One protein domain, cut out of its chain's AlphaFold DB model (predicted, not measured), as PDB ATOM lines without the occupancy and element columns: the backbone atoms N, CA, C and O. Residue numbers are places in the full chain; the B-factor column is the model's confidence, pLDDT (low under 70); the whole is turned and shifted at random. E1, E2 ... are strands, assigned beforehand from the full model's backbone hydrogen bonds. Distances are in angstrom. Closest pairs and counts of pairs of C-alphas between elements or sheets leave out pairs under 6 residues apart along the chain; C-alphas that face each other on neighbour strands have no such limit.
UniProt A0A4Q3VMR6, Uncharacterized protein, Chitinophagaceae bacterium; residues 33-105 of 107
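What this domain is: This is residues 33 to 105 of the 107 residues of an uncharacterized protein of Chitinophagaceae bacterium (UniProt A0A4Q3VMR6). Two long antiparallel strands, E1 and E4, make a narrow, twisted ribbon; short E5 and E6 pair with opposite ends of E4, and the hairpin of E2 and E3 turns off at one end, residues 56 to 61 sticking out. The 73 printed residues, all strand by class, hold six named strands, E1 to E6 in chain order. The whole is extended and flat, radius of gyration of the C-alphas 18.3 A, spans 52 by 27 by 13 A.

Where its parts are: E1, residues 41 to 52, spans 35.2 A from C-alpha 41 at (16.217, 1.167, 33.765). E2 is residues 54 to 57, E3 60 to 63, E4 69 to 84 over 45.6 A, E5 87 to 89, and E6 100 to 104, ending at (41.355, 2.708, 3.025).

How they stand to each other: Within hydrogen-bond range, antiparallel E4 and E1 have N 46 and O 76 at 2.8 A. On E4's other side are antiparallel E5, N 89 to O 81 2.8 A, and E6, N 102 to O 71 3.0 A. E1 runs on into E2 at 87 degrees; hairpin E2 and E3 has N 62 to O 55 at 2.8 A.

The domain as a whole: The printed part has no cut and no long link. Residues 33 to 36, 80 and 82 to 105 have pLDDT under 70.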
ATOM      1  N   ALA A  33      18.972 -12.403  27.013       54.62
ATOM      2  CA  ALA A  33      18.990 -13.183  28.250       54.62
ATOM      3  C   ALA A  33      19.355 -12.396  29.528       54.62
ATOM      4  O   ALA A  33      19.343 -12.972  30.614       54.62
ATOM      5  N   VAL A  34      19.665 -11.094  29.455       62.53
ATOM      6  CA  VAL A  34      19.960 -10.300  30.665       62.53
ATOM      7  C   VAL A  34      18.651  -9.874  31.325       62.53
ATOM      8  O   VAL A  34      18.019  -8.910  30.894       62.53
ATOM      9  N   MET A  35      18.238 -10.606  32.362       63.41
ATOM     10  CA  MET A  35      17.051 -10.317  33.174       63.41
ATOM     11  C   MET A  35      17.373  -9.239  34.214       63.41
ATOM     12  O   MET A  35      18.339  -9.362  34.961       63.41
ATOM     13  N   MET A  36      16.573  -8.171  34.255       67.06
ATOM     14  CA  MET A  36      16.766  -7.027  35.147       67.06
ATOM     15  C   MET A  36      15.708  -7.091  36.251       67.06
ATOM     16  O   MET A  36      14.594  -7.570  36.030       67.06
ATOM     17  N   SER A  37      16.029  -6.607  37.449       71.38
ATOM     18  CA  SER A  37      15.040  -6.487  38.525       71.38
ATOM     19  C   SER A  37      13.953  -5.457  38.185       71.38
ATOM     20  O   SER A  37      14.150  -4.538  37.385       71.38
ATOM     21  N   LYS A  38      12.768  -5.641  38.775       73.19
ATOM     22  CA  LYS A  38      11.589  -4.792  38.569       73.19
ATOM     23  C   LYS A  38      11.921  -3.312  38.813       73.19
ATOM     24  O   LYS A  38      12.577  -2.985  39.795       73.19
ATOM     25  N   ASN A  39      11.420  -2.441  37.934       73.69
ATOM     26  CA  ASN A  39      11.605  -0.986  37.940       73.69
ATOM     27  C   ASN A  39      13.045  -0.493  37.702       73.69
ATOM     28  O   ASN A  39      13.305   0.694  37.880       73.69
ATOM     29  N   ASN A  40      13.965  -1.347  37.240       70.38
ATOM     30  CA  ASN A  40      15.294  -0.892  36.840       70.38
ATOM     31  C   ASN A  40      15.367  -0.535  35.355       70.38
ATOM     32  O   ASN A  40      15.004  -1.326  34.479       70.38
ATOM     33  N   LEU A  41      15.881   0.667  35.091       76.25
ATOM     34  CA  LEU A  41      16.217   1.167  33.765       76.25
ATOM     35  C   LEU A  41      17.734   1.062  33.574       76.25
ATOM     36  O   LEU A  41      18.494   1.729  34.267       76.25
ATOM     37  N   CYS A  42      18.170   0.247  32.619       71.00
ATOM     38  CA  CYS A  42      19.562   0.185  32.188       71.00
ATOM     39  C   CYS A  42      19.658   0.762  30.781       71.00
ATOM     40  O   CYS A  42      19.005   0.278  29.860       71.00
ATOM     41  N   THR A  43      20.445   1.815  30.616       80.44
ATOM     42  CA  THR A  43      20.661   2.498  29.342       80.44
ATOM     43  C   THR A  43      22.158   2.603  29.099       80.44
ATOM     44  O   THR A  43      22.923   2.784  30.043       80.44
ATOM     45  N   GLY A  44      22.592   2.448  27.854       77.00
ATOM     46  CA  GLY A  44      24.007   2.429  27.520       77.00
ATOM     47  C   GLY A  44      24.265   2.762  26.062       77.00
ATOM     48  O   GLY A  44      23.532   2.343  25.163       77.00
ATOM     49  N   PHE A  45      25.334   3.513  25.831       83.31
ATOM     50  CA  PHE A  45      25.884   3.718  24.500       83.31
ATOM     51  C   PHE A  45      26.830   2.568  24.160       83.31
ATOM     52  O   PHE A  45      27.587   2.101  25.008       83.31
ATOM     53  N   GLN A  46      26.789   2.115  22.914       78.62
ATOM     54  CA  GLN A  46      27.720   1.136  22.373       78.62
ATOM     55  C   GLN A  46      28.470   1.757  21.203       78.62
ATOM     56  O   GLN A  46      27.865   2.336  20.304       78.62
ATOM     57  N   TYR A  47      29.790   1.612  21.212       83.44
ATOM     58  CA  TYR A  47      30.651   1.933  20.083       83.44
ATOM     59  C   TYR A  47      31.431   0.677  19.710       83.44
ATOM     60  O   TYR A  47      32.047   0.045  20.567       83.44
ATOM     61  N   SER A  48      31.365   0.287  18.443       79.38
ATOM     62  CA  SER A  48      32.017  -0.906  17.916       79.38
ATOM     63  C   SER A  48      32.795  -0.549  16.659       79.38
ATOM     64  O   SER A  48      32.276   0.128  15.770       79.38
ATOM     65  N   VAL A  49      34.041  -1.016  16.584       88.25
ATOM     66  CA  VAL A  49      34.910  -0.873  15.414       88.25
ATOM     67  C   VAL A  49      35.312  -2.265  14.952       88.25
ATOM     68  O   VAL A  49      35.785  -3.075  15.743       88.25
ATOM     69  N   SER A  50      35.128  -2.545  13.667       82.62
ATOM     70  CA  SER A  50      35.558  -3.783  13.023       82.62
ATOM     71  C   SER A  50      36.393  -3.430  11.804       82.62
ATOM     72  O   SER A  50      35.955  -2.628  10.984       82.62
ATOM     73  N   SER A  51      37.588  -4.001  11.684       86.88
ATOM     74  CA  SER A  51      38.439  -3.846  10.506       86.88
ATOM     75  C   SER A  51      38.795  -5.218   9.960       86.88
ATOM     76  O   SER A  51      39.217  -6.088  10.719       86.88
ATOM     77  N   TRP A  52      38.603  -5.414   8.660       85.56
ATOM     78  CA  TRP A  52      38.925  -6.664   7.980       85.56
ATOM     79  C   TRP A  52      39.422  -6.395   6.560       85.56
ATOM     80  O   TRP A  52      39.017  -5.441   5.905       85.56
ATOM     81  N   ASP A  53      40.337  -7.234   6.103       86.88
ATOM     82  CA  ASP A  53      40.917  -7.279   4.755       86.88
ATOM     83  C   ASP A  53      40.608  -8.596   4.037       86.88
ATOM     84  O   ASP A  53      40.706  -8.665   2.818       86.88
ATOM     85  N   HIS A  54      40.213  -9.637   4.768       88.50
ATOM     86  CA  HIS A  54      39.868 -10.938   4.208       88.50
ATOM     87  C   HIS A  54      38.400 -11.271   4.447       88.50
ATOM     88  O   HIS A  54      37.848 -10.987   5.511       88.50
ATOM     89  N   TYR A  55      37.783 -11.940   3.482       85.38
ATOM     90  CA  TYR A  55      36.417 -12.438   3.578       85.38
ATOM     91  C   TYR A  55      36.324 -13.867   3.038       85.38
ATOM     92  O   TYR A  55      37.197 -14.343   2.313       85.38
ATOM     93  N   TRP A  56      35.283 -14.582   3.451       87.88
ATOM     94  CA  TRP A  56      35.065 -15.966   3.045       87.88
ATOM     95  C   TRP A  56      34.097 -16.032   1.864       87.88
ATOM     96  O   TRP A  56      32.993 -15.496   1.934       87.88
ATOM     97  N   GLU A  57      34.489 -16.741   0.808       84.75
ATOM     98  CA  GLU A  57      33.627 -17.129  -0.307       84.75
ATOM     99  C   GLU A  57      33.482 -18.653  -0.311       84.75
ATOM    100  O   GLU A  57      34.336 -19.399  -0.801       84.75
ATOM    101  N   GLY A  58      32.403 -19.137   0.308       88.00
ATOM    102  CA  GLY A  58      32.186 -20.566   0.516       88.00
ATOM    103  C   GLY A  58      33.278 -21.173   1.399       88.00
ATOM    104  O   GLY A  58      33.327 -20.909   2.595       88.00
ATOM    105  N   LYS A  59      34.152 -21.997   0.807       88.94
ATOM    106  CA  LYS A  59      35.266 -22.669   1.507       88.94
ATOM    107  C   LYS A  59      36.605 -21.928   1.404       88.94
ATOM    108  O   LYS A  59      37.576 -22.369   2.009       88.94
ATOM    109  N   LEU A  60      36.685 -20.852   0.620       83.44
ATOM    110  CA  LEU A  60      37.936 -20.142   0.351       83.44
ATOM    111  C   LEU A  60      37.969 -18.811   1.101       83.44
ATOM    112  O   LEU A  60      37.020 -18.031   1.030       83.44
ATOM    113  N   LYS A  61      39.078 -18.536   1.792       87.12
ATOM    114  CA  LYS A  61      39.360 -17.230   2.397       87.12
ATOM    115  C   LYS A  61      40.099 -16.375   1.370       87.12
ATOM    116  O   LYS A  61      41.197 -16.739   0.960       87.12
ATOM    117  N   ARG A  62      39.491 -15.274   0.934       84.62
ATOM    118  CA  ARG A  62      40.037 -14.356  -0.075       84.62
ATOM    119  C   ARG A  62      40.432 -13.029   0.555       84.62
ATOM    120  O   ARG A  62      39.777 -12.566   1.486       84.62
ATOM    121  N   THR A  63      41.492 -12.429   0.033       83.81
ATOM    122  CA  THR A  63      41.917 -11.068   0.372       83.81
ATOM    123  C   THR A  63      41.162 -10.076  -0.506       83.81
ATOM    124  O   THR A  63      40.912 -10.324  -1.685       83.81
ATOM    125  N   ASN A  64      40.741  -8.959   0.070       74.19
ATOM    126  CA  ASN A  64      39.931  -7.955  -0.598       74.19
ATOM    127  C   ASN A  64      40.813  -6.949  -1.343       74.19
ATOM    128  O   ASN A  64      41.015  -5.821  -0.901       74.19
ATOM    129  N   GLU A  65      41.342  -7.353  -2.493       73.94
ATOM    130  CA  GLU A  65      42.268  -6.516  -3.271       73.94
ATOM    131  C   GLU A  65      41.596  -5.266  -3.870       73.94
ATOM    132  O   GLU A  65      42.228  -4.225  -4.064       73.94
ATOM    133  N   ASN A  66      40.282  -5.323  -4.106       71.19
ATOM    134  CA  ASN A  66      39.536  -4.219  -4.710       71.19
ATOM    135  C   ASN A  66      39.158  -3.126  -3.700       71.19
ATOM    136  O   ASN A  66      39.195  -1.941  -4.041       71.19
ATOM    137  N   LEU A  67      38.774  -3.503  -2.474       74.56
ATOM    138  CA  LEU A  67      38.324  -2.563  -1.439       74.56
ATOM    139  C   LEU A  67      39.402  -2.272  -0.383       74.56
ATOM    140  O   LEU A  67      39.256  -1.290   0.345       74.56
ATOM    141  N   GLY A  68      40.462  -3.082  -0.314       79.50
ATOM    142  CA  GLY A  68      41.494  -3.000   0.718       79.50
ATOM    143  C   GLY A  68      40.949  -3.342   2.108       79.50
ATOM    144  O   GLY A  68      40.051  -4.174   2.255       79.50
ATOM    145  N   HIS A  69      41.468  -2.664   3.136       82.00
ATOM    146  CA  HIS A  69      40.934  -2.773   4.491       82.00
ATOM    147  C   HIS A  69      39.582  -2.061   4.602       82.00
ATOM    148  O   HIS A  69      39.456  -0.849   4.395       82.00
ATOM    149  N   VAL A  70      38.561  -2.827   4.977       83.56
ATOM    150  CA  VAL A  70      37.221  -2.332   5.266       83.56
ATOM    151  C   VAL A  70      37.098  -2.119   6.768       83.56
ATOM    152  O   VAL A  70      36.962  -3.073   7.533       83.56
ATOM    153  N   THR A  71      37.101  -0.855   7.195       83.00
ATOM    154  CA  THR A  71      36.807  -0.486   8.583       83.00
ATOM    155  C   THR A  71      35.360  -0.021   8.714       83.00
ATOM    156  O   THR A  71      34.927   0.940   8.076       83.00
ATOM    157  N   THR A  72      34.607  -0.708   9.565       84.06
ATOM    158  CA  THR A  72      33.232  -0.392   9.940       84.06
ATOM    159  C   THR A  72      33.198   0.131  11.362       84.06
ATOM    160  O   THR A  72      33.617  -0.558  12.288       84.06
ATOM    161  N   GLN A  73      32.653   1.328  11.537       82.81
ATOM    162  CA  GLN A  73      32.348   1.882  12.852       82.81
ATOM    163  C   GLN A  73      30.836   1.884  13.045       82.81
ATOM    164  O   GLN A  73      30.100   2.261  12.134       82.81
ATOM    165  N   MET A  74      30.374   1.446  14.210       77.88
ATOM    166  CA  MET A  74      28.969   1.433  14.597       77.88
ATOM    167  C   MET A  74      28.825   2.112  15.950       77.88
ATOM    168  O   MET A  74      29.478   1.731  16.918       77.88
ATOM    169  N   VAL A  75      27.946   3.105  16.009       81.31
ATOM    170  CA  VAL A  75      27.490   3.724  17.254       81.31
ATOM    171  C   VAL A  75      26.038   3.302  17.450       81.31
ATOM    172  O   VAL A  75      25.245   3.362  16.516       81.31
ATOM    173  N   GLY A  76      25.681   2.846  18.642       79.75
ATOM    174  CA  GLY A  76      24.329   2.426  18.987       79.75
ATOM    175  C   GLY A  76      23.938   2.918  20.371       79.75
ATOM    176  O   GLY A  76      24.790   3.150  21.228       79.75
ATOM    177  N   TRP A  77      22.637   3.067  20.592       76.62
ATOM    178  CA  TRP A  77      22.083   3.343  21.910       76.62
ATOM    179  C   TRP A  77      21.114   2.221  22.280       76.62
ATOM    180  O   TRP A  77      20.161   1.942  21.551       76.62
ATOM    181  N   MET A  78      21.380   1.569  23.410       73.62
ATOM    182  CA  MET A  78      20.572   0.487  23.951       73.62
ATOM    183  C   MET A  78      19.917   0.930  25.259       73.62
ATOM    184  O   MET A  78      20.561   1.536  26.111       73.62
ATOM    185  N   GLY A  79      18.648   0.570  25.439       72.25
ATOM    186  CA  GLY A  79      17.937   0.708  26.705       72.25
ATOM    187  C   GLY A  79      17.144  -0.557  27.026       72.25
ATOM    188  O   GLY A  79      16.559  -1.162  26.132       72.25
ATOM    189  N   ASN A  80      17.112  -0.949  28.298       69.94
ATOM    190  CA  ASN A  80      16.347  -2.068  28.841       69.94
ATOM    191  C   ASN A  80      15.579  -1.596  30.082       69.94
ATOM    192  O   ASN A  80      16.170  -0.980  30.970       69.94
ATOM    193  N   TYR A  81      14.280  -1.897  30.165       73.31
ATOM    194  CA  TYR A  81      13.448  -1.572  31.327       73.31
ATOM    195  C   TYR A  81      12.802  -2.832  31.918       73.31
ATOM    196  O   TYR A  81      12.076  -3.553  31.227       73.31
ATOM    197  N   GLY A  82      13.050  -3.101  33.200       68.69
ATOM    198  CA  GLY A  82      12.462  -4.230  33.922       68.69
ATOM    199  C   GLY A  82      11.019  -3.948  34.346       68.69
ATOM    200  O   GLY A  82      10.787  -3.144  35.246       68.69
ATOM    201  N   ILE A  83      10.037  -4.627  33.742       68.69
ATOM    202  CA  ILE A  83       8.620  -4.515  34.146       68.69
ATOM    203  C   ILE A  83       8.333  -5.431  35.338       68.69
ATOM    204  O   ILE A  83       7.650  -5.044  36.286       68.69
ATOM    205  N   THR A  84       8.866  -6.652  35.318       67.44
ATOM    206  CA  THR A  84       8.838  -7.583  36.453       67.44
ATOM    207  C   THR A  84      10.184  -8.294  36.564       67.44
ATOM    208  O   THR A  84      10.933  -8.333  35.594       67.44
ATOM    209  N   ASN A  85      10.471  -8.941  37.701       62.78
ATOM    210  CA  ASN A  85      11.702  -9.736  37.892       62.78
ATOM    211  C   ASN A  85      11.851 -10.906  36.892       62.78
ATOM    212  O   ASN A  85      12.866 -11.592  36.893       62.78
ATOM    213  N   LYS A  86      10.817 -11.166  36.081       63.06
ATOM    214  CA  LYS A  86      10.768 -12.209  35.054       63.06
ATOM    215  C   LYS A  86      10.413 -11.668  33.663       63.06
ATOM    216  O   LYS A  86      10.242 -12.462  32.748       63.06
ATOM    217  N   LEU A  87      10.266 -10.350  33.487       59.34
ATOM    218  CA  LEU A  87       9.888  -9.758  32.205       59.34
ATOM    219  C   LEU A  87      10.535  -8.388  32.025       59.34
ATOM    220  O   LEU A  87      10.162  -7.407  32.676       59.34
ATOM    221  N   ASN A  88      11.459  -8.328  31.072       56.78
ATOM    222  CA  ASN A  88      12.060  -7.092  30.605       56.78
ATOM    223  C   ASN A  88      11.336  -6.609  29.353       56.78
ATOM    224  O   ASN A  88      11.134  -7.369  28.408       56.78
ATOM    225  N   LYS A  89      10.985  -5.324  29.319       58.88
ATOM    226  CA  LYS A  89      10.615  -4.643  28.083       58.88
ATOM    227  C   LYS A  89      11.869  -3.989  27.548       58.88
ATOM    228  O   LYS A  89      12.354  -3.001  28.096       58.88
ATOM    229  N   LYS A  90      12.391  -4.555  26.470       56.06
ATOM    230  CA  LYS A  90      13.389  -3.885  25.652       56.06
ATOM    231  C   LYS A  90      12.652  -2.892  24.765       56.06
ATOM    232  O   LYS A  90      11.968  -3.329  23.838       56.06
ATOM    233  N   PRO A  91      12.676  -1.575  25.037       51.84
ATOM    234  CA  PRO A  91      12.326  -0.637  23.985       51.84
ATOM    235  C   PRO A  91      13.248  -0.945  22.803       51.84
ATOM    236  O   PRO A  91      14.450  -1.112  22.997       51.84
ATOM    237  N   ALA A  92      12.663  -1.127  21.616       45.53
ATOM    238  CA  ALA A  92      13.376  -1.496  20.401       45.53
ATOM    239  C   ALA A  92      14.706  -0.734  20.321       45.53
ATOM    240  O   ALA A  92      14.706   0.497  20.255       45.53
ATOM    241  N   SER A  93      15.819  -1.473  20.404       47.09
ATOM    242  CA  SER A  93      17.159  -0.908  20.297       47.09
ATOM    243  C   SER A  93      17.213  -0.118  18.998       47.09
ATOM    244  O   SER A  93      17.168  -0.700  17.910       47.09
ATOM    245  N   LYS A  94      17.272   1.214  19.087       45.44
ATOM    246  CA  LYS A  94      17.602   2.024  17.923       45.44
ATOM    247  C   LYS A  94      19.106   1.891  17.744       45.44
ATOM    248  O   LYS A  94      19.880   2.752  18.150       45.44
ATOM    249  N   ASN A  95      19.510   0.803  17.094       46.62
ATOM    250  CA  ASN A  95      20.778   0.772  16.388       46.62
ATOM    251  C   ASN A  95      20.663   1.827  15.287       46.62
ATOM    252  O   ASN A  95      20.232   1.535  14.171       46.62
ATOM    253  N   CYS A  96      20.968   3.081  15.619       39.97
ATOM    254  CA  CYS A  96      21.176   4.113  14.625       39.97
ATOM    255  C   CYS A  96      22.477   3.736  13.930       39.97
ATOM    256  O   CYS A  96      23.558   4.140  14.338       39.97
ATOM    257  N   ARG A  97      22.366   2.835  12.951       42.69
ATOM    258  CA  ARG A  97      23.474   2.289  12.184       42.69
ATOM    259  C   ARG A  97      24.052   3.403  11.311       42.69
ATOM    260  O   ARG A  97      23.856   3.432  10.102       42.69
ATOM    261  N   LEU A  98      24.772   4.329  11.934       44.69
ATOM    262  CA  LEU A  98      25.745   5.178  11.272       44.69
ATOM    263  C   LEU A  98      26.959   4.299  10.984       44.69
ATOM    264  O   LEU A  98      27.962   4.335  11.690       44.69
ATOM    265  N   THR A  99      26.824   3.434   9.977       46.34
ATOM    266  CA  THR A  99      27.951   2.676   9.442       46.34
ATOM    267  C   THR A  99      28.829   3.654   8.676       46.34
ATOM    268  O   THR A  99      28.612   3.903   7.491       46.34
ATOM    269  N   PHE A 100      29.841   4.206   9.335       53.38
ATOM    270  CA  PHE A 100      30.919   4.877   8.622       53.38
ATOM    271  C   PHE A 100      31.833   3.791   8.053       53.38
ATOM    272  O   PHE A 100      32.684   3.248   8.759       53.38
ATOM    273  N   LEU A 101      31.604   3.427   6.788       55.50
ATOM    274  CA  LEU A 101      32.515   2.577   6.027       55.50
ATOM    275  C   LEU A 101      33.698   3.430   5.588       55.50
ATOM    276  O   LEU A 101      33.627   4.139   4.585       55.50
ATOM    277  N   LYS A 102      34.794   3.358   6.341       56.78
ATOM    278  CA  LYS A 102      36.062   3.927   5.897       56.78
ATOM    279  C   LYS A 102      36.775   2.846   5.092       56.78
ATOM    280  O   LYS A 102      37.268   1.871   5.651       56.78
ATOM    281  N   LYS A 103      36.752   2.994   3.766       55.81
ATOM    282  CA  LYS A 103      37.592   2.206   2.858       55.81
ATOM    283  C   LYS A 103      38.940   2.902   2.782       55.81
ATOM    284  O   LYS A 103      39.009   4.032   2.301       55.81
ATOM    285  N   SER A 104      39.989   2.259   3.272       58.34
ATOM    286  CA  SER A 104      41.355   2.708   3.025       58.34
ATOM    287  C   SER A 104      42.044   1.668   2.162       58.34
ATOM    288  O   SER A 104      42.319   0.556   2.615       58.34
ATOM    289  N   LYS A 105      42.323   2.042   0.916       49.69
ATOM    290  CA  LYS A 105      43.279   1.317   0.093       49.69
ATOM    291  C   LYS A 105      44.656   1.737   0.606       49.69
ATOM    292  O   LYS A 105      45.015   2.904   0.471       49.69
TER     293      LYS A 105